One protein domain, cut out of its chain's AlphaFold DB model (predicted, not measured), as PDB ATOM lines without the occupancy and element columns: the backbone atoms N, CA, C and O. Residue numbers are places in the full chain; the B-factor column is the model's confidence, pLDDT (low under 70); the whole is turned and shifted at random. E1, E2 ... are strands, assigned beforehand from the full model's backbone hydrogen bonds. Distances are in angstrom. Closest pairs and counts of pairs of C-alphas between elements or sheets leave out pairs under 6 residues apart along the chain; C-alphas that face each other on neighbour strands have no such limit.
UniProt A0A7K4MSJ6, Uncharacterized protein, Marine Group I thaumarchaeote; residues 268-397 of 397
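AT A GLANCE: This is residues 268 to 397 of the 397 residues of an uncharacterized protein of Marine Group I thaumarchaeote (UniProt A0A7K4MSJ6). Two strongly twisted sheets lie face to face as a sandwich: the larger is E1, E9, E3, E4 and E5, and the smaller is E2, E8, E7 and E6. Long strands such as E3 and E4 run along the length of the sandwich, and the unnamed stretch 348 to 362 loops over the side of the smaller sheet that is turned away from the larger one. The printed part has 130 residues with nine named strands, E1 to E9 along the chain, and no named helix: the class is all strand. The larger sheet, in the order E1, E9, E3, E4, E5, is antiparallel; the smaller, E2, E8, E7, E6, is mixed. The whole is compact, with a radius of gyration of the C-alphas of 13.8 A, and elongated, spanning 44 by 25 by 23 A.

HOW THE PARTS SIT: E1, residues 268 to 274, is an edge strand and the antiparallel neighbour of E9, residues 386 to 396; N 272 and O 388 are 2.8 A apart, within hydrogen-bond range. E2, residues 278 to 284, is in the other sheet, antiparallel to E8, residues 374 to 380, with N 282 and O 376 at 2.8 A. E3, residues 293 to 304, E4, residues 312 to 322, and E5, residues 330 to 338, form a meander, each strand the antiparallel neighbour of the one before; N 298 and O 317 are 2.8 A apart, and N 314 and O 337 2.8 A. E9 is antiparallel to E3, with N 299 and O 391 at 2.8 A. E6, residues 345 to 347, is parallel to E7, residues 363 to 369, with N 347 and O 365 at 2.9 A. E7 and E8 are a hairpin, with N 377 and O 366 at 2.9 A. The parts of the two sheets that face each other are 9.0 A centre to centre, their best planes 12 degrees apart. Across the sandwich, the closest C-alphas of E5 and E6 are those of Leu 331 and Val 346, 6.6 A apart.

IN THESE COORDINATES: E1 begins at C-alpha 268, (245.094, 245.069, 146.626). E3 is 33.2 A from first to last C-alpha and bends by 58 degrees at residue 296. E4 is 30.3 A long, E5 23.1 A and E9 29.6 A, ending at C-alpha 396, (258.063, 236.768, 144.474).

THE WHOLE: The two C-alphas farthest apart, those of Gly 290 and Thr 308, are 43.9 A apart. The printed part has no cut, and the link from E6 to E7 is long, with 15 residues. The mean pLDDT of the printed part is 85.5; residues 290 to 291, 307 to 310, 349 to 351 and 397 are under 70.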
ATOM      1  N   HIS A 268     246.397 244.815 147.242       85.62
ATOM      2  CA  HIS A 268     245.094 245.069 146.626       85.62
ATOM      3  C   HIS A 268     244.614 246.493 146.886       85.62
ATOM      4  O   HIS A 268     244.910 247.089 147.920       85.62
ATOM      5  N   LYS A 269     243.817 247.026 145.961       78.31
ATOM      6  CA  LYS A 269     243.036 248.253 146.158       78.31
ATOM      7  C   LYS A 269     241.688 248.086 145.473       78.31
ATOM      8  O   LYS A 269     241.570 247.388 144.468       78.31
ATOM      9  N   ASN A 270     240.666 248.731 146.006       83.44
ATOM     10  CA  ASN A 270     239.309 248.720 145.475       83.44
ATOM     11  C   ASN A 270     238.795 250.153 145.282       83.44
ATOM     12  O   ASN A 270     239.432 251.116 145.700       83.44
ATOM     13  N   ALA A 271     237.642 250.277 144.621       79.50
ATOM     14  CA  ALA A 271     236.953 251.549 144.393       79.50
ATOM     15  C   ALA A 271     237.808 252.636 143.705       79.50
ATOM     16  O   ALA A 271     237.629 253.828 143.947       79.50
ATOM     17  N   ILE A 272     238.717 252.234 142.815       86.50
ATOM     18  CA  ILE A 272     239.520 253.153 142.010       86.50
ATOM     19  C   ILE A 272     238.649 253.702 140.883       86.50
ATOM     20  O   ILE A 272     238.366 252.992 139.921       86.50
ATOM     21  N   THR A 273     238.245 254.965 140.968       91.00
ATOM     22  CA  THR A 273     237.585 255.638 139.844       91.00
ATOM     23  C   THR A 273     238.627 256.042 138.808       91.00
ATOM     24  O   THR A 273     239.549 256.792 139.122       91.00
ATOM     25  N   ILE A 274     238.471 255.564 137.576       91.56
ATOM     26  CA  ILE A 274     239.321 255.924 136.439       91.56
ATOM     27  C   ILE A 274     238.429 256.631 135.425       91.56
ATOM     28  O   ILE A 274     237.427 256.071 134.973       91.56
ATOM     29  N   ALA A 275     238.759 257.883 135.112       93.00
ATOM     30  CA  ALA A 275     238.044 258.649 134.102       93.00
ATOM     31  C   ALA A 275     238.280 258.052 132.707       93.00
ATOM     32  O   ALA A 275     239.189 257.241 132.506       93.00
ATOM     33  N   ASP A 276     237.455 258.439 131.743       90.56
ATOM     34  CA  ASP A 276     237.696 258.084 130.345       90.56
ATOM     35  C   ASP A 276     238.998 258.718 129.824       90.56
ATOM     36  O   ASP A 276     239.390 259.782 130.301       90.56
ATOM     37  N   ASP A 277     239.667 258.045 128.887       91.75
ATOM     38  CA  ASP A 277     240.986 258.400 128.335       91.75
ATOM     39  C   ASP A 277     242.080 258.660 129.395       91.75
ATOM     40  O   ASP A 277     242.997 259.466 129.212       91.75
ATOM     41  N   THR A 278     242.025 257.945 130.522       93.25
ATOM     42  CA  THR A 278     243.038 258.033 131.588       93.25
ATOM     43  C   THR A 278     243.510 256.658 132.056       93.25
ATOM     44  O   THR A 278     243.073 255.615 131.569       93.25
ATOM     45  N   HIS A 279     244.448 256.637 133.000       93.44
ATOM     46  CA  HIS A 279     244.912 255.417 133.646       93.44
ATOM     47  C   HIS A 279     245.154 255.657 135.133       93.44
ATOM     48  O   HIS A 279     245.295 256.799 135.571       93.44
ATOM     49  N   ASN A 280     245.243 254.572 135.897       94.12
ATOM     50  CA  ASN A 280     245.758 254.619 137.255       94.12
ATOM     51  C   ASN A 280     246.803 253.527 137.496       94.12
ATOM     52  O   ASN A 280     246.745 252.452 136.895       94.12
ATOM     53  N   LEU A 281     247.738 253.806 138.403       92.62
ATOM     54  CA  LEU A 281     248.736 252.844 138.857       92.62
ATOM     55  C   LEU A 281     248.075 251.811 139.773       92.62
ATOM     56  O   LEU A 281     247.395 252.164 140.742       92.62
ATOM     57  N   LEU A 282     248.276 250.533 139.464       91.56
ATOM     58  CA  LEU A 282     247.810 249.427 140.294       91.56
ATOM     59  C   LEU A 282     248.864 249.108 141.353       91.56
ATOM     60  O   LEU A 282     248.612 249.288 142.541       91.56
ATOM     61  N   ILE A 283     250.049 248.696 140.903       91.12
ATOM     62  CA  ILE A 283     251.183 248.289 141.735       91.12
ATOM     63  C   ILE A 283     252.491 248.740 141.080       91.12
ATOM     64  O   ILE A 283     252.608 248.719 139.853       91.12
ATOM     65  N   GLN A 284     253.462 249.151 141.886       90.94
ATOM     66  CA  GLN A 284     254.780 249.609 141.440       90.94
ATOM     67  C   GLN A 284     255.899 249.018 142.301       90.94
ATOM     68  O   GLN A 284     255.675 248.553 143.415       90.94
ATOM     69  N   SER A 285     257.131 249.082 141.807       89.25
ATOM     70  CA  SER A 285     258.308 248.507 142.465       89.25
ATOM     71  C   SER A 285     258.561 249.062 143.874       89.25
ATOM     72  O   SER A 285     259.126 248.371 144.713       89.25
ATOM     73  N   SER A 286     258.165 250.303 144.175       87.56
ATOM     74  CA  SER A 286     258.286 250.871 145.529       87.56
ATOM     75  C   SER A 286     257.266 250.315 146.523       87.56
ATOM     76  O   SER A 286     257.416 250.542 147.719       87.56
ATOM     77  N   ASP A 287     256.239 249.610 146.044       83.75
ATOM     78  CA  ASP A 287     255.248 248.958 146.900       83.75
ATOM     79  C   ASP A 287     255.774 247.613 147.455       83.75
ATOM     80  O   ASP A 287     255.129 247.026 148.322       83.75
ATOM     81  N   LEU A 288     256.934 247.126 146.978       81.44
ATOM     82  CA  LEU A 288     257.544 245.841 147.349       81.44
ATOM     83  C   LEU A 288     258.930 245.998 147.997       81.44
ATOM     84  O   LEU A 288     259.658 246.960 147.745       81.44
ATOM     85  N   THR A 289     259.329 245.003 148.792       71.62
ATOM     86  CA  THR A 289     260.682 244.879 149.364       71.62
ATOM     87  C   THR A 289     261.523 243.943 148.495       71.62
ATOM     88  O   THR A 289     261.186 242.780 148.386       71.62
ATOM     89  N   GLY A 290     262.614 244.425 147.884       64.88
ATOM     90  CA  GLY A 290     263.369 243.645 146.884       64.88
ATOM     91  C   GLY A 290     262.739 243.773 145.496       64.88
ATOM     92  O   GLY A 290     261.961 242.941 145.063       64.88
ATOM     93  N   ASN A 291     263.016 244.881 144.808       67.81
ATOM     94  CA  ASN A 291     262.159 245.364 143.723       67.81
ATOM     95  C   ASN A 291     262.828 245.409 142.341       67.81
ATOM     96  O   ASN A 291     262.392 246.156 141.461       67.81
ATOM     97  N   THR A 292     263.888 244.619 142.161       82.88
ATOM     98  CA  THR A 292     264.566 244.452 140.869       82.88
ATOM     99  C   THR A 292     263.745 243.569 139.936       82.88
ATOM    100  O   THR A 292     263.444 244.001 138.830       82.88
ATOM    101  N   THR A 293     263.290 242.408 140.409       85.94
ATOM    102  CA  THR A 293     262.466 241.469 139.640       85.94
ATOM    103  C   THR A 293     261.274 241.050 140.486       85.94
ATOM    104  O   THR A 293     261.460 240.683 141.639       85.94
ATOM    105  N   ALA A 294     260.064 241.059 139.928       86.31
ATOM    106  CA  ALA A 294     258.878 240.545 140.608       86.31
ATOM    107  C   ALA A 294     258.040 239.668 139.677       86.31
ATOM    108  O   ALA A 294     257.805 240.015 138.520       86.31
ATOM    109  N   VAL A 295     257.551 238.541 140.192       87.00
ATOM    110  CA  VAL A 295     256.585 237.674 139.509       87.00
ATOM    111  C   VAL A 295     255.360 237.531 140.394       87.00
ATOM    112  O   VAL A 295     255.483 237.209 141.571       87.00
ATOM    113  N   PHE A 296     254.173 237.791 139.848       85.62
ATOM    114  CA  PHE A 296     252.926 237.737 140.608       85.62
ATOM    115  C   PHE A 296     251.711 237.439 139.732       85.62
ATOM    116  O   PHE A 296     251.735 237.571 138.510       85.62
ATOM    117  N   GLN A 297     250.616 237.034 140.369       87.94
ATOM    118  CA  GLN A 297     249.300 236.952 139.739       87.94
ATOM    119  C   GLN A 297     248.555 238.256 139.984       87.94
ATOM    120  O   GLN A 297     248.510 238.717 141.117       87.94
ATOM    121  N   LEU A 298     247.935 238.828 138.962       89.81
ATOM    122  CA  LEU A 298     247.145 240.046 139.054       89.81
ATOM    123  C   LEU A 298     245.702 239.760 138.662       89.81
ATOM    124  O   LEU A 298     245.417 239.327 137.549       89.81
ATOM    125  N   TRP A 299     244.782 240.019 139.579       91.00
ATOM    126  CA  TRP A 299     243.350 239.960 139.330       91.00
ATOM    127  C   TRP A 299     242.841 241.385 139.229       91.00
ATOM    128  O   TRP A 299     243.045 242.174 140.148       91.00
ATOM    129  N   VAL A 300     242.177 241.714 138.130       90.88
ATOM    130  CA  VAL A 300     241.558 243.020 137.910       90.88
ATOM    131  C   VAL A 300     240.063 242.817 137.737       90.88
ATOM    132  O   VAL A 300     239.623 241.886 137.066       90.88
ATOM    133  N   SER A 301     239.277 243.690 138.349       90.81
ATOM    134  CA  SER A 301     237.838 243.781 138.154       90.81
ATOM    135  C   SER A 301     237.478 245.234 137.919       90.81
ATOM    136  O   SER A 301     237.863 246.109 138.689       90.81
ATOM    137  N   VAL A 302     236.697 245.493 136.886       90.06
ATOM    138  CA  VAL A 302     236.185 246.814 136.553       90.06
ATOM    139  C   VAL A 302     234.688 246.742 136.339       90.06
ATOM    140  O   VAL A 302     234.153 245.730 135.889       90.06
ATOM    141  N   ARG A 303     234.013 247.836 136.653       89.44
ATOM    142  CA  ARG A 303     232.618 248.057 136.298       89.44
ATOM    143  C   ARG A 303     232.430 249.485 135.839       89.44
ATOM    144  O   ARG A 303     233.178 250.373 136.245       89.44
ATOM    145  N   HIS A 304     231.404 249.718 135.045       86.12
ATOM    146  CA  HIS A 304     231.028 251.072 134.678       86.12
ATOM    147  C   HIS A 304     230.632 251.885 135.919       86.12
ATOM    148  O   HIS A 304     229.952 251.369 136.811       86.12
ATOM    149  N   SER A 305     231.035 253.155 135.999       82.25
ATOM    150  CA  SER A 305     230.705 253.985 137.166       82.25
ATOM    151  C   SER A 305     229.247 254.461 137.165       82.25
ATOM    152  O   SER A 305     228.683 254.695 138.232       82.25
ATOM    153  N   THR A 306     228.630 254.581 135.982       72.38
ATOM    154  CA  THR A 306     227.324 255.245 135.794       72.38
ATOM    155  C   THR A 306     226.324 254.497 134.901       72.38
ATOM    156  O   THR A 306     225.270 255.050 134.595       72.38
ATOM    157  N   ALA A 307     226.615 253.271 134.440       64.00
ATOM    158  CA  ALA A 307     225.722 252.592 133.492       64.00
ATOM    159  C   ALA A 307     224.503 252.020 134.215       64.00
ATOM    160  O   ALA A 307     224.611 251.482 135.313       64.00
ATOM    161  N   THR A 308     223.352 252.092 133.550       59.81
ATOM    162  CA  THR A 308     222.089 251.509 134.019       59.81
ATOM    163  C   THR A 308     222.079 249.978 133.928       59.81
ATOM    164  O   THR A 308     221.366 249.327 134.685       59.81
ATOM    165  N   ASN A 309     222.873 249.402 133.018       61.12
ATOM    166  CA  ASN A 309     223.050 247.955 132.865       61.12
ATOM    167  C   ASN A 309     224.365 247.507 133.517       61.12
ATOM    168  O   ASN A 309     225.335 248.265 133.524       61.12
ATOM    169  N   ASP A 310     224.397 246.271 134.025       65.00
ATOM    170  CA  ASP A 310     225.555 245.676 134.705       65.00
ATOM    171  C   ASP A 310     226.698 245.400 133.712       65.00
ATOM    172  O   ASP A 310     226.835 244.308 133.150       65.00
ATOM    173  N   ALA A 311     227.462 246.452 133.415       83.12
ATOM    174  CA  ALA A 311     228.649 246.400 132.584       83.12
ATOM    175  C   ALA A 311     229.886 246.196 133.469       83.12
ATOM    176  O   ALA A 311     230.243 247.074 134.263       83.12
ATOM    177  N   TYR A 312     230.535 245.043 133.325       88.56
ATOM    178  CA  TYR A 312     231.712 244.643 134.084       88.56
ATOM    179  C   TYR A 312     232.752 243.955 133.200       88.56
ATOM    180  O   TYR A 312     232.455 243.442 132.120       88.56
ATOM    181  N   ARG A 313     233.985 243.896 133.692       87.81
ATOM    182  CA  ARG A 313     235.024 243.003 133.184       87.81
ATOM    183  C   ARG A 313     235.908 242.548 134.328       87.81
ATOM    184  O   ARG A 313     236.241 243.334 135.208       87.81
ATOM    185  N   THR A 314     236.297 241.284 134.318       89.69
ATOM    186  CA  THR A 314     237.306 240.746 135.217       89.69
ATOM    187  C   THR A 314     238.326 239.942 134.435       89.69
ATOM    188  O   THR A 314     237.965 239.192 133.532       89.69
ATOM    189  N   SER A 315     239.598 240.095 134.788       87.38
ATOM    190  CA  SER A 315     240.685 239.375 134.145       87.38
ATOM    191  C   SER A 315     241.740 238.947 135.152       87.38
ATOM    192  O   SER A 315     242.015 239.647 136.128       87.38
ATOM    193  N   HIS A 316     242.324 237.779 134.898       88.56
ATOM    194  CA  HIS A 316     243.468 237.248 135.623       88.56
ATOM    195  C   HIS A 316     244.689 237.268 134.712       88.56
ATOM    196  O   HIS A 316     244.658 236.705 133.615       88.56
ATOM    197  N   LEU A 317     245.770 237.870 135.193       88.06
ATOM    198  CA  LEU A 317     247.036 237.993 134.492       88.06
ATOM    199  C   LEU A 317     248.172 237.384 135.322       88.06
ATOM    200  O   LEU A 317     248.185 237.511 136.543       88.06
ATOM    201  N   PHE A 318     249.143 236.752 134.670       88.56
ATOM    202  CA  PHE A 318     250.465 236.515 135.246       88.56
ATOM    203  C   PHE A 318     251.374 237.663 134.839       88.56
ATOM    204  O   PHE A 318     251.428 238.018 133.665       88.56
ATOM    205  N   VAL A 319     252.068 238.240 135.808       90.12
ATOM    206  CA  VAL A 319     252.917 239.409 135.621       90.12
ATOM    207  C   VAL A 319     254.346 239.028 135.949       90.12
ATOM    208  O   VAL A 319     254.603 238.449 137.005       90.12
ATOM    209  N   ARG A 320     255.265 239.379 135.056       89.94
ATOM    210  CA  ARG A 320     256.693 239.475 135.342       89.94
ATOM    211  C   ARG A 320     257.111 240.923 135.144       89.94
ATOM    212  O   ARG A 320     256.826 241.496 134.099       89.94
ATOM    213  N   ALA A 321     257.783 241.484 136.134       89.44
ATOM    214  CA  ALA A 321     258.292 242.841 136.126       89.44
ATOM    215  C   ALA A 321     259.801 242.832 136.372       89.44
ATOM    216  O   ALA A 321     260.259 242.140 137.279       89.44
ATOM    217  N   GLU A 322     260.546 243.606 135.590       89.69
ATOM    218  CA  GLU A 322     261.997 243.754 135.695       89.69
ATOM    219  C   GLU A 322     262.353 245.244 135.688       89.69
ATOM    220  O   GLU A 322     261.896 246.013 134.843       89.69
ATOM    221  N   LYS A 323     263.162 245.682 136.651       89.06
ATOM    222  CA  LYS A 323     263.632 247.063 136.732       89.06
ATOM    223  C   LYS A 323     264.680 247.328 135.647       89.06
ATOM    224  O   LYS A 323     265.553 246.503 135.405       89.06
ATOM    225  N   ASN A 324     264.674 248.536 135.082       85.88
ATOM    226  CA  ASN A 324     265.564 248.999 134.007       85.88
ATOM    227  C   ASN A 324     265.338 248.366 132.626       85.88
ATOM    228  O   ASN A 324     265.890 248.892 131.660       85.88
ATOM    229  N   ASP A 325     264.554 247.291 132.507       85.25
ATOM    230  CA  ASP A 325     264.346 246.597 131.236       85.25
ATOM    231  C   ASP A 325     262.858 246.338 130.962       85.25
ATOM    232  O   ASP A 325     262.284 245.314 131.328       85.25
ATOM    233  N   ALA A 326     262.218 247.283 130.268       85.38
ATOM    234  CA  ALA A 326     260.829 247.142 129.842       85.38
ATOM    235  C   ALA A 326     260.606 245.964 128.874       85.38
ATOM    236  O   ALA A 326     259.464 245.549 128.705       85.38
ATOM    237  N   SER A 327     261.657 245.435 128.233       85.25
ATOM    238  CA  SER A 327     261.538 244.284 127.332       85.25
ATOM    239  C   SER A 327     261.477 242.942 128.069       85.25
ATOM    240  O   SER A 327     260.936 241.982 127.523       85.25
ATOM    241  N   ASP A 328     261.933 242.908 129.325       86.12
ATOM    242  CA  ASP A 328     261.838 241.753 130.225       86.12
ATOM    243  C   ASP A 328     260.556 241.753 131.083       86.12
ATOM    244  O   ASP A 328     260.254 240.771 131.777       86.12
ATOM    245  N   CYS A 329     259.768 242.829 131.013       89.44
ATOM    246  CA  CYS A 329     258.422 242.896 131.572       89.44
ATOM    247  C   CYS A 329     257.419 242.178 130.658       89.44
ATOM    248  O   CYS A 329     257.387 242.409 129.454       89.44
ATOM    249  N   TYR A 330     256.560 241.333 131.231       88.56
ATOM    250  CA  TYR A 330     255.582 240.554 130.467       88.56
ATOM    251  C   TYR A 330     254.271 240.360 131.228       88.56
ATOM    252  O   TYR A 330     254.264 240.146 132.446       88.56
ATOM    253  N   LEU A 331     253.156 240.391 130.496       90.38
ATOM    254  CA  LEU A 331     251.807 240.159 130.993       90.38
ATOM    255  C   LEU A 331     251.161 239.002 130.220       90.38
ATOM    256  O   LEU A 331     250.926 239.064 129.018       90.38
ATOM    257  N   HIS A 332     250.775 237.943 130.926       86.88
ATOM    258  CA  HIS A 332     250.037 236.829 130.338       86.88
ATOM    259  C   HIS A 332     248.602 236.795 130.836       86.88
ATOM    260  O   HIS A 332     248.366 236.502 132.007       86.88
ATOM    261  N   ARG A 333     247.623 237.013 129.960       90.06
ATOM    262  CA  ARG A 333     246.211 236.867 130.327       90.06
ATOM    263  C   ARG A 333     245.839 235.386 130.433       90.06
ATOM    264  O   ARG A 333     245.809 234.676 129.435       90.06
ATOM    265  N   ALA A 334     245.538 234.935 131.646       82.38
ATOM    266  CA  ALA A 334     245.127 233.566 131.942       82.38
ATOM    267  C   ALA A 334     243.610 233.365 131.796       82.38
ATOM    268  O   ALA A 334     243.159 232.289 131.405       82.38
ATOM    269  N   ALA A 335     242.826 234.393 132.128       82.19
ATOM    270  CA  ALA A 335     241.374 234.388 131.993       82.19
ATOM    271  C   ALA A 335     240.837 235.810 131.802       82.19
ATOM    272  O   ALA A 335     241.428 236.779 132.289       82.19
ATOM    273  N   ASP A 336     239.706 235.924 131.114       87.88
ATOM    274  CA  ASP A 336     238.980 237.175 130.913       87.88
ATOM    275  C   ASP A 336     237.480 236.898 130.783       87.88
ATOM    276  O   ASP A 336     237.079 235.899 130.183       87.88
ATOM    277  N   ALA A 337     236.653 237.748 131.386       84.56
ATOM    278  CA  ALA A 337     235.201 237.620 131.383       84.56
ATOM    279  C   ALA A 337     234.525 238.980 131.582       84.56
ATOM    280  O   ALA A 337     235.096 239.891 132.176       84.56
ATOM    281  N   GLY A 338     233.293 239.144 131.086       84.62
ATOM    282  CA  GLY A 338     232.530 240.399 131.180       84.62
ATOM    283  C   GLY A 338     231.932 240.879 129.858       84.62
ATOM    284  O   GLY A 338     231.844 240.110 128.907       84.62
ATOM    285  N   ASN A 339     231.517 242.135 129.818       83.88
ATOM    286  CA  ASN A 339     230.801 242.761 128.704       83.88
ATOM    287  C   ASN A 339     231.188 244.238 128.491       83.88
ATOM    288  O   ASN A 339     230.555 244.915 127.683       83.88
ATOM    289  N   ILE A 340     232.214 244.738 129.191       83.25
ATOM    290  CA  ILE A 340     232.939 245.933 128.751       83.25
ATOM    291  C   ILE A 340     233.868 245.474 127.629       83.25
ATOM    292  O   ILE A 340     234.889 244.832 127.889       83.25
ATOM    293  N   GLU A 341     233.464 245.771 126.395       79.06
ATOM    294  CA  GLU A 341     234.125 245.339 125.161       79.06
ATOM    295  C   GLU A 341     234.310 243.823 125.007       79.06
ATOM    296  O   GLU A 341     233.787 243.011 125.773       79.06
ATOM    297  N   THR A 342     235.023 243.433 123.946       75.81
ATOM    298  CA  THR A 342     235.246 242.029 123.592       75.81
ATOM    299  C   THR A 342     236.297 241.380 124.491       75.81
ATOM    300  O   THR A 342     235.993 240.330 125.051       75.81
ATOM    301  N   ASP A 343     237.438 242.037 124.753       82.31
ATOM    302  CA  ASP A 343     238.537 241.511 125.586       82.31
ATOM    303  C   ASP A 343     239.288 242.625 126.349       82.31
ATOM    304  O   ASP A 343     239.426 243.745 125.854       82.31
ATOM    305  N   LEU A 344     239.854 242.309 127.522       88.44
ATOM    306  CA  LEU A 344     240.839 243.159 128.201       88.44
ATOM    307  C   LEU A 344     242.140 243.200 127.389       88.44
ATOM    308  O   LEU A 344     242.793 242.172 127.191       88.44
ATOM    309  N   GLN A 345     242.585 244.391 127.001       92.00
ATOM    310  CA  GLN A 345     243.850 244.544 126.293       92.00
ATOM    311  C   GLN A 345     245.049 244.373 127.229       92.00
ATOM    312  O   GLN A 345     245.062 244.861 128.357       92.00
ATOM    313  N   VAL A 346     246.070 243.673 126.743       90.75
ATOM    314  CA  VAL A 346     247.360 243.545 127.419       90.75
ATOM    315  C   VAL A 346     248.374 244.359 126.637       90.75
ATOM    316  O   VAL A 346     248.472 244.206 125.421       90.75
ATOM    317  N   VAL A 347     249.090 245.238 127.336       87.44
ATOM    318  CA  VAL A 347     250.070 246.139 126.733       87.44
ATOM    319  C   VAL A 347     251.423 245.947 127.411       87.44
ATOM    320  O   VAL A 347     251.735 246.583 128.415       87.44
ATOM    321  N   ASP A 348     252.225 245.054 126.850       73.81
ATOM    322  CA  ASP A 348     253.546 244.656 127.347       73.81
ATOM    323  C   ASP A 348     254.583 244.547 126.215       73.81
ATOM    324  O   ASP A 348     255.593 243.868 126.358       73.81
ATOM    325  N   THR A 349     254.321 245.176 125.061       57.38
ATOM    326  CA  THR A 349     255.024 244.975 123.780       57.38
ATOM    327  C   THR A 349     256.499 245.390 123.788       57.38
ATOM    328  O   THR A 349     256.853 246.364 123.132       57.38
ATOM    329  N   GLY A 350     257.368 244.648 124.486       59.50
ATOM    330  CA  GLY A 350     258.834 244.620 124.337       59.50
ATOM    331  C   GLY A 350     259.547 245.980 124.335       59.50
ATOM    332  O   GLY A 350     260.653 246.105 123.816       59.50
ATOM    333  N   SER A 351     258.878 247.030 124.800       61.41
ATOM    334  CA  SER A 351     259.212 248.449 124.698       61.41
ATOM    335  C   SER A 351     258.226 249.204 125.589       61.41
ATOM    336  O   SER A 351     257.073 248.791 125.707       61.41
ATOM    337  N   TYR A 352     258.683 250.297 126.205       75.06
ATOM    338  CA  TYR A 352     257.935 251.126 127.159       75.06
ATOM    339  C   TYR A 352     256.446 251.257 126.811       75.06
ATOM    340  O   TYR A 352     256.077 251.969 125.873       75.06
ATOM    341  N   SER A 353     255.588 250.578 127.575       81.81
ATOM    342  CA  SER A 353     254.148 250.632 127.363       81.81
ATOM    343  C   SER A 353     253.571 251.921 127.949       81.81
ATOM    344  O   SER A 353     254.005 252.416 128.993       81.81
ATOM    345  N   THR A 354     252.563 252.477 127.283       85.25
ATOM    346  CA  THR A 354     251.806 253.635 127.769       85.25
ATOM    347  C   THR A 354     250.309 253.366 127.687       85.25
ATOM    348  O   THR A 354     249.852 252.510 126.926       85.25
ATOM    349  N   TYR A 355     249.509 254.098 128.464       84.50
ATOM    350  CA  TYR A 355     248.050 253.954 128.422       84.50
ATOM    351  C   TYR A 355     247.465 254.231 127.025       84.50
ATOM    352  O   TYR A 355     246.462 253.629 126.656       84.50
ATOM    353  N   ALA A 356     248.124 255.080 126.227       86.56
ATOM    354  CA  ALA A 356     247.720 255.418 124.862       86.56
ATOM    355  C   ALA A 356     247.860 254.247 123.872       86.56
ATOM    356  O   ALA A 356     247.285 254.288 122.789       86.56
ATOM    357  N   ASN A 357     248.604 253.196 124.233       89.25
ATOM    358  CA  ASN A 357     248.690 251.976 123.434       89.25
ATOM    359  C   ASN A 357     247.439 251.089 123.565       89.25
ATOM    360  O   ASN A 357     247.275 250.170 122.765       89.25
ATOM    361  N   VAL A 358     246.556 251.358 124.536       91.00
ATOM    362  CA  VAL A 358     245.211 250.772 124.552       91.00
ATOM    363  C   VAL A 358     244.400 251.406 123.425       91.00
ATOM    364  O   VAL A 358     244.410 252.624 123.242       91.00
ATOM    365  N   THR A 359     243.720 250.570 122.646       91.81
ATOM    366  CA  THR A 359     242.864 250.999 121.537       91.81
ATOM    367  C   THR A 359     241.624 251.697 122.076       91.81
ATOM    368  O   THR A 359     240.999 251.198 123.015       91.81
ATOM    369  N   ASP A 360     241.233 252.800 121.444       90.31
ATOM    370  CA  ASP A 360     239.975 253.494 121.720       90.31
ATOM    371  C   ASP A 360     238.798 252.506 121.755       90.31
ATOM    372  O   ASP A 360     238.733 251.547 120.980       90.31
ATOM    373  N   GLY A 361     237.888 252.722 122.696       87.38
ATOM    374  CA  GLY A 361     236.798 251.810 123.018       87.38
ATOM    375  C   GLY A 361     237.153 250.782 124.089       87.38
ATOM    376  O   GLY A 361     236.246 250.293 124.741       87.38
ATOM    377  N   ASN A 362     238.431 250.494 124.362       89.81
ATOM    378  CA  ASN A 362     238.820 249.384 125.238       89.81
ATOM    379  C   ASN A 362     239.326 249.803 126.622       89.81
ATOM    380  O   ASN A 362     239.640 250.953 126.915       89.81
ATOM    381  N   ILE A 363     239.460 248.794 127.474       91.81
ATOM    382  CA  ILE A 363     240.224 248.832 128.720       91.81
ATOM    383  C   ILE A 363     241.463 247.950 128.563       91.81
ATOM    384  O   ILE A 363     241.435 246.952 127.838       91.81
ATOM    385  N   GLY A 364     242.545 248.280 129.263       92.94
ATOM    386  CA  GLY A 364     243.748 247.461 129.198       92.94
ATOM    387  C   GLY A 364     244.660 247.574 130.405       92.94
ATOM    388  O   GLY A 364     244.713 248.604 131.072       92.94
ATOM    389  N   VAL A 365     245.391 246.499 130.676       94.44
ATOM    390  CA  VAL A 365     246.458 246.464 131.677       94.44
ATOM    391  C   VAL A 365     247.788 246.527 130.948       94.44
ATOM    392  O   VAL A 365     248.016 245.772 130.003       94.44
ATOM    393  N   GLY A 366     248.663 247.424 131.393       93.44
ATOM    394  CA  GLY A 366     250.012 247.528 130.856       93.44
ATOM    395  C   GLY A 366     251.074 247.544 131.937       93.44
ATOM    396  O   GLY A 366     250.788 247.812 133.107       93.44
ATOM    397  N   ILE A 367     252.299 247.232 131.527       92.50
ATOM    398  CA  ILE A 367     253.480 247.219 132.383       92.50
ATOM    399  C   ILE A 367     254.640 247.918 131.684       92.50
ATOM    400  O   ILE A 367     254.942 247.658 130.522       92.50
ATOM    401  N   THR A 368     255.325 248.785 132.419       90.69
ATOM    402  CA  THR A 368     256.521 249.462 131.923       90.69
ATOM    403  C   THR A 368     257.546 249.613 133.039       90.69
ATOM    404  O   THR A 368     257.212 249.501 134.223       90.69
ATOM    405  N   ALA A 369     258.802 249.825 132.657       90.50
ATOM    406  CA  ALA A 369     259.923 249.910 133.578       90.50
ATOM    407  C   ALA A 369     260.981 250.893 133.089       90.50
ATOM    408  O   ALA A 369     261.208 251.016 131.892       90.50
ATOM    409  N   ASP A 370     261.640 251.567 134.026       87.62
ATOM    410  CA  ASP A 370     262.723 252.516 133.809       87.62
ATOM    411  C   ASP A 370     263.819 252.357 134.887       87.62
ATOM    412  O   ASP A 370     263.859 251.380 135.643       87.62
ATOM    413  N   ALA A 371     264.729 253.335 134.960       86.94
ATOM    414  CA  ALA A 371     265.808 253.359 135.948       86.94
ATOM    415  C   ALA A 371     265.332 253.510 137.408       86.94
ATOM    416  O   ALA A 371     266.051 253.164 138.352       86.94
ATOM    417  N   ASN A 372     264.129 254.041 137.617       87.06
ATOM    418  CA  ASN A 372     263.551 254.266 138.934       87.06
ATOM    419  C   ASN A 372     262.835 253.008 139.430       87.06
ATOM    420  O   ASN A 372     262.944 252.673 140.613       87.06
ATOM    421  N   GLY A 373     262.197 252.258 138.532       89.56
ATOM    422  CA  GLY A 373     261.414 251.088 138.898       89.56
ATOM    423  C   GLY A 373     260.583 250.520 137.759       89.56
ATOM    424  O   GLY A 373     260.809 250.812 136.593       89.56
ATOM    425  N   TRP A 374     259.589 249.721 138.115       91.12
ATOM    426  CA  TRP A 374     258.539 249.265 137.210       91.12
ATOM    427  C   TRP A 374     257.179 249.613 137.800       91.12
ATOM    428  O   TRP A 374     257.038 249.760 139.017       91.12
ATOM    429  N   TYR A 375     256.166 249.739 136.950       91.81
ATOM    430  CA  TYR A 375     254.791 249.918 137.393       91.81
ATOM    431  C   TYR A 375     253.802 249.257 136.441       91.81
ATOM    432  O   TYR A 375     253.963 249.260 135.220       91.81
ATOM    433  N   VAL A 376     252.750 248.700 137.032       93.81
ATOM    434  CA  VAL A 376     251.594 248.151 136.332       93.81
ATOM    435  C   VAL A 376     250.449 249.138 136.451       93.81
ATOM    436  O   VAL A 376     250.136 249.618 137.544       93.81
ATOM    437  N   TYR A 377     249.794 249.425 135.335       93.56
ATOM    438  CA  TYR A 377     248.677 250.356 135.275       93.56
ATOM    439  C   TYR A 377     247.448 249.721 134.636       93.56
ATOM    440  O   TYR A 377     247.541 248.803 133.821       93.56
ATOM    441  N   LEU A 378     246.287 250.262 134.992       94.81
ATOM    442  CA  LEU A 378     245.024 250.011 134.316       94.81
ATOM    443  C   LEU A 378     244.637 251.267 133.548       94.81
ATOM    444  O   LEU A 378     244.437 252.326 134.143       94.81
ATOM    445  N   ALA A 379     244.550 251.134 132.235       94.38
ATOM    446  CA  ALA A 379     244.140 252.171 131.312       94.38
ATOM    447  C   ALA A 379     242.675 251.981 130.922       94.38
ATOM    448  O   ALA A 379     242.213 250.865 130.669       94.38
ATOM    449  N   ASN A 380     241.963 253.096 130.868       93.19
ATOM    450  CA  ASN A 380     240.565 253.155 130.514       93.19
ATOM    451  C   ASN A 380     240.378 254.081 129.319       93.19
ATOM    452  O   ASN A 380     240.614 255.283 129.421       93.19
ATOM    453  N   ARG A 381     239.952 253.500 128.202       92.25
ATOM    454  CA  ARG A 381     239.617 254.206 126.964       92.25
ATOM    455  C   ARG A 381     238.254 253.766 126.440       92.25
ATOM    456  O   ARG A 381     238.000 253.815 125.241       92.25
ATOM    457  N   SER A 382     237.385 253.292 127.334       88.88
ATOM    458  CA  SER A 382     236.094 252.708 126.980       88.88
ATOM    459  C   SER A 382     234.984 253.733 126.760       88.88
ATOM    460  O   SER A 382     233.813 253.388 126.905       88.88
ATOM    461  N   SER A 383     235.320 254.992 126.459       88.44
ATOM    462  CA  SER A 383     234.403 256.132 126.279       88.44
ATOM    463  C   SER A 383     233.608 256.549 127.527       88.44
ATOM    464  O   SER A 383     232.668 257.348 127.464       88.44
ATOM    465  N   HIS A 384     233.966 256.000 128.693       87.88
ATOM    466  CA  HIS A 384     233.224 256.151 129.938       87.88
ATOM    467  C   HIS A 384     234.118 256.023 131.164       87.88
ATOM    468  O   HIS A 384     235.177 255.419 131.108       87.88
ATOM    469  N   SER A 385     233.670 256.541 132.310       89.88
ATOM    470  CA  SER A 385     234.372 256.326 133.579       89.88
ATOM    471  C   SER A 385     234.087 254.936 134.156       89.88
ATOM    472  O   SER A 385     232.957 254.441 134.108       89.88
ATOM    473  N   VAL A 386     235.099 254.333 134.774       90.25
ATOM    474  CA  VAL A 386     235.008 253.007 135.396       90.25
ATOM    475  C   VAL A 386     235.389 253.059 136.870       90.25
ATOM    476  O   VAL A 386     236.125 253.939 137.313       90.25
ATOM    477  N   VAL A 387     234.883 252.098 137.638       90.56
ATOM    478  CA  VAL A 387     235.331 251.805 138.999       90.56
ATOM    479  C   VAL A 387     236.050 250.466 138.976       90.56
ATOM    480  O   VAL A 387     235.459 249.446 138.619       90.56
ATOM    481  N   ALA A 388     237.315 250.476 139.372       89.69
ATOM    482  CA  ALA A 388     238.193 249.324 139.361       89.69
ATOM    483  C   ALA A 388     238.536 248.841 140.775       89.69
ATOM    484  O   ALA A 388     238.584 249.601 141.744       89.69
ATOM    485  N   GLY A 389     238.818 247.553 140.878       90.06
ATOM    486  CA  GLY A 389     239.532 246.946 141.985       90.06
ATOM    487  C   GLY A 389     240.526 245.932 141.444       90.06
ATOM    488  O   GLY A 389     240.322 245.357 140.375       90.06
ATOM    489  N   PHE A 390     241.610 245.719 142.173       91.19
ATOM    490  CA  PHE A 390     242.596 244.718 141.814       91.19
ATOM    491  C   PHE A 390     243.148 244.021 143.052       91.19
ATOM    492  O   PHE A 390     243.090 244.556 144.160       91.19
ATOM    493  N   LYS A 391     243.716 242.839 142.834       88.06
ATOM    494  CA  LYS A 391     244.458 242.068 143.825       88.06
ATOM    495  C   LYS A 391     245.652 241.395 143.140       88.06
ATOM    496  O   LYS A 391     245.469 240.600 142.226       88.06
ATOM    497  N   ALA A 392     246.860 241.736 143.565       84.88
ATOM    498  CA  ALA A 392     248.107 241.071 143.219       84.88
ATOM    499  C   ALA A 392     248.431 240.020 144.291       84.88
ATOM    500  O   ALA A 392     248.306 240.319 145.474       84.88
ATOM    501  N   LEU A 393     248.803 238.803 143.896       81.56
ATOM    502  CA  LEU A 393     248.978 237.629 144.759       81.56
ATOM    503  C   LEU A 393     250.236 236.850 144.384       81.56
ATOM    504  O   LEU A 393     250.637 236.846 143.221       81.56
ATOM    505  N   ALA A 394     250.763 236.092 145.348       73.31
ATOM    506  CA  ALA A 394     251.920 235.216 145.161       73.31
ATOM    507  C   ALA A 394     253.130 235.971 144.584       73.31
ATOM    508  O   ALA A 394     253.794 235.484 143.672       73.31
ATOM    509  N   ILE A 395     253.360 237.177 145.104       77.12
ATOM    510  CA  ILE A 395     254.466 238.049 144.723       77.12
ATOM    511  C   ILE A 395     255.787 237.407 145.158       77.12
ATOM    512  O   ILE A 395     255.978 237.116 146.335       77.12
ATOM    513  N   THR A 396     256.675 237.150 144.201       72.81
ATOM    514  CA  THR A 396     258.063 236.768 144.474       72.81
ATOM    515  C   THR A 396     258.885 238.042 144.636       72.81
ATOM    516  O   THR A 396     259.007 238.796 143.669       72.81
ATOM    517  N   ASN A 397     259.416 238.262 145.834       59.06
ATOM    518  CA  ASN A 397     260.386 239.315 146.128       59.06
ATOM    519  C   ASN A 397     261.816 238.775 146.040       59.06
ATOM    520  O   ASN A 397     262.027 237.630 146.513       59.06
TER     521      ASN A 397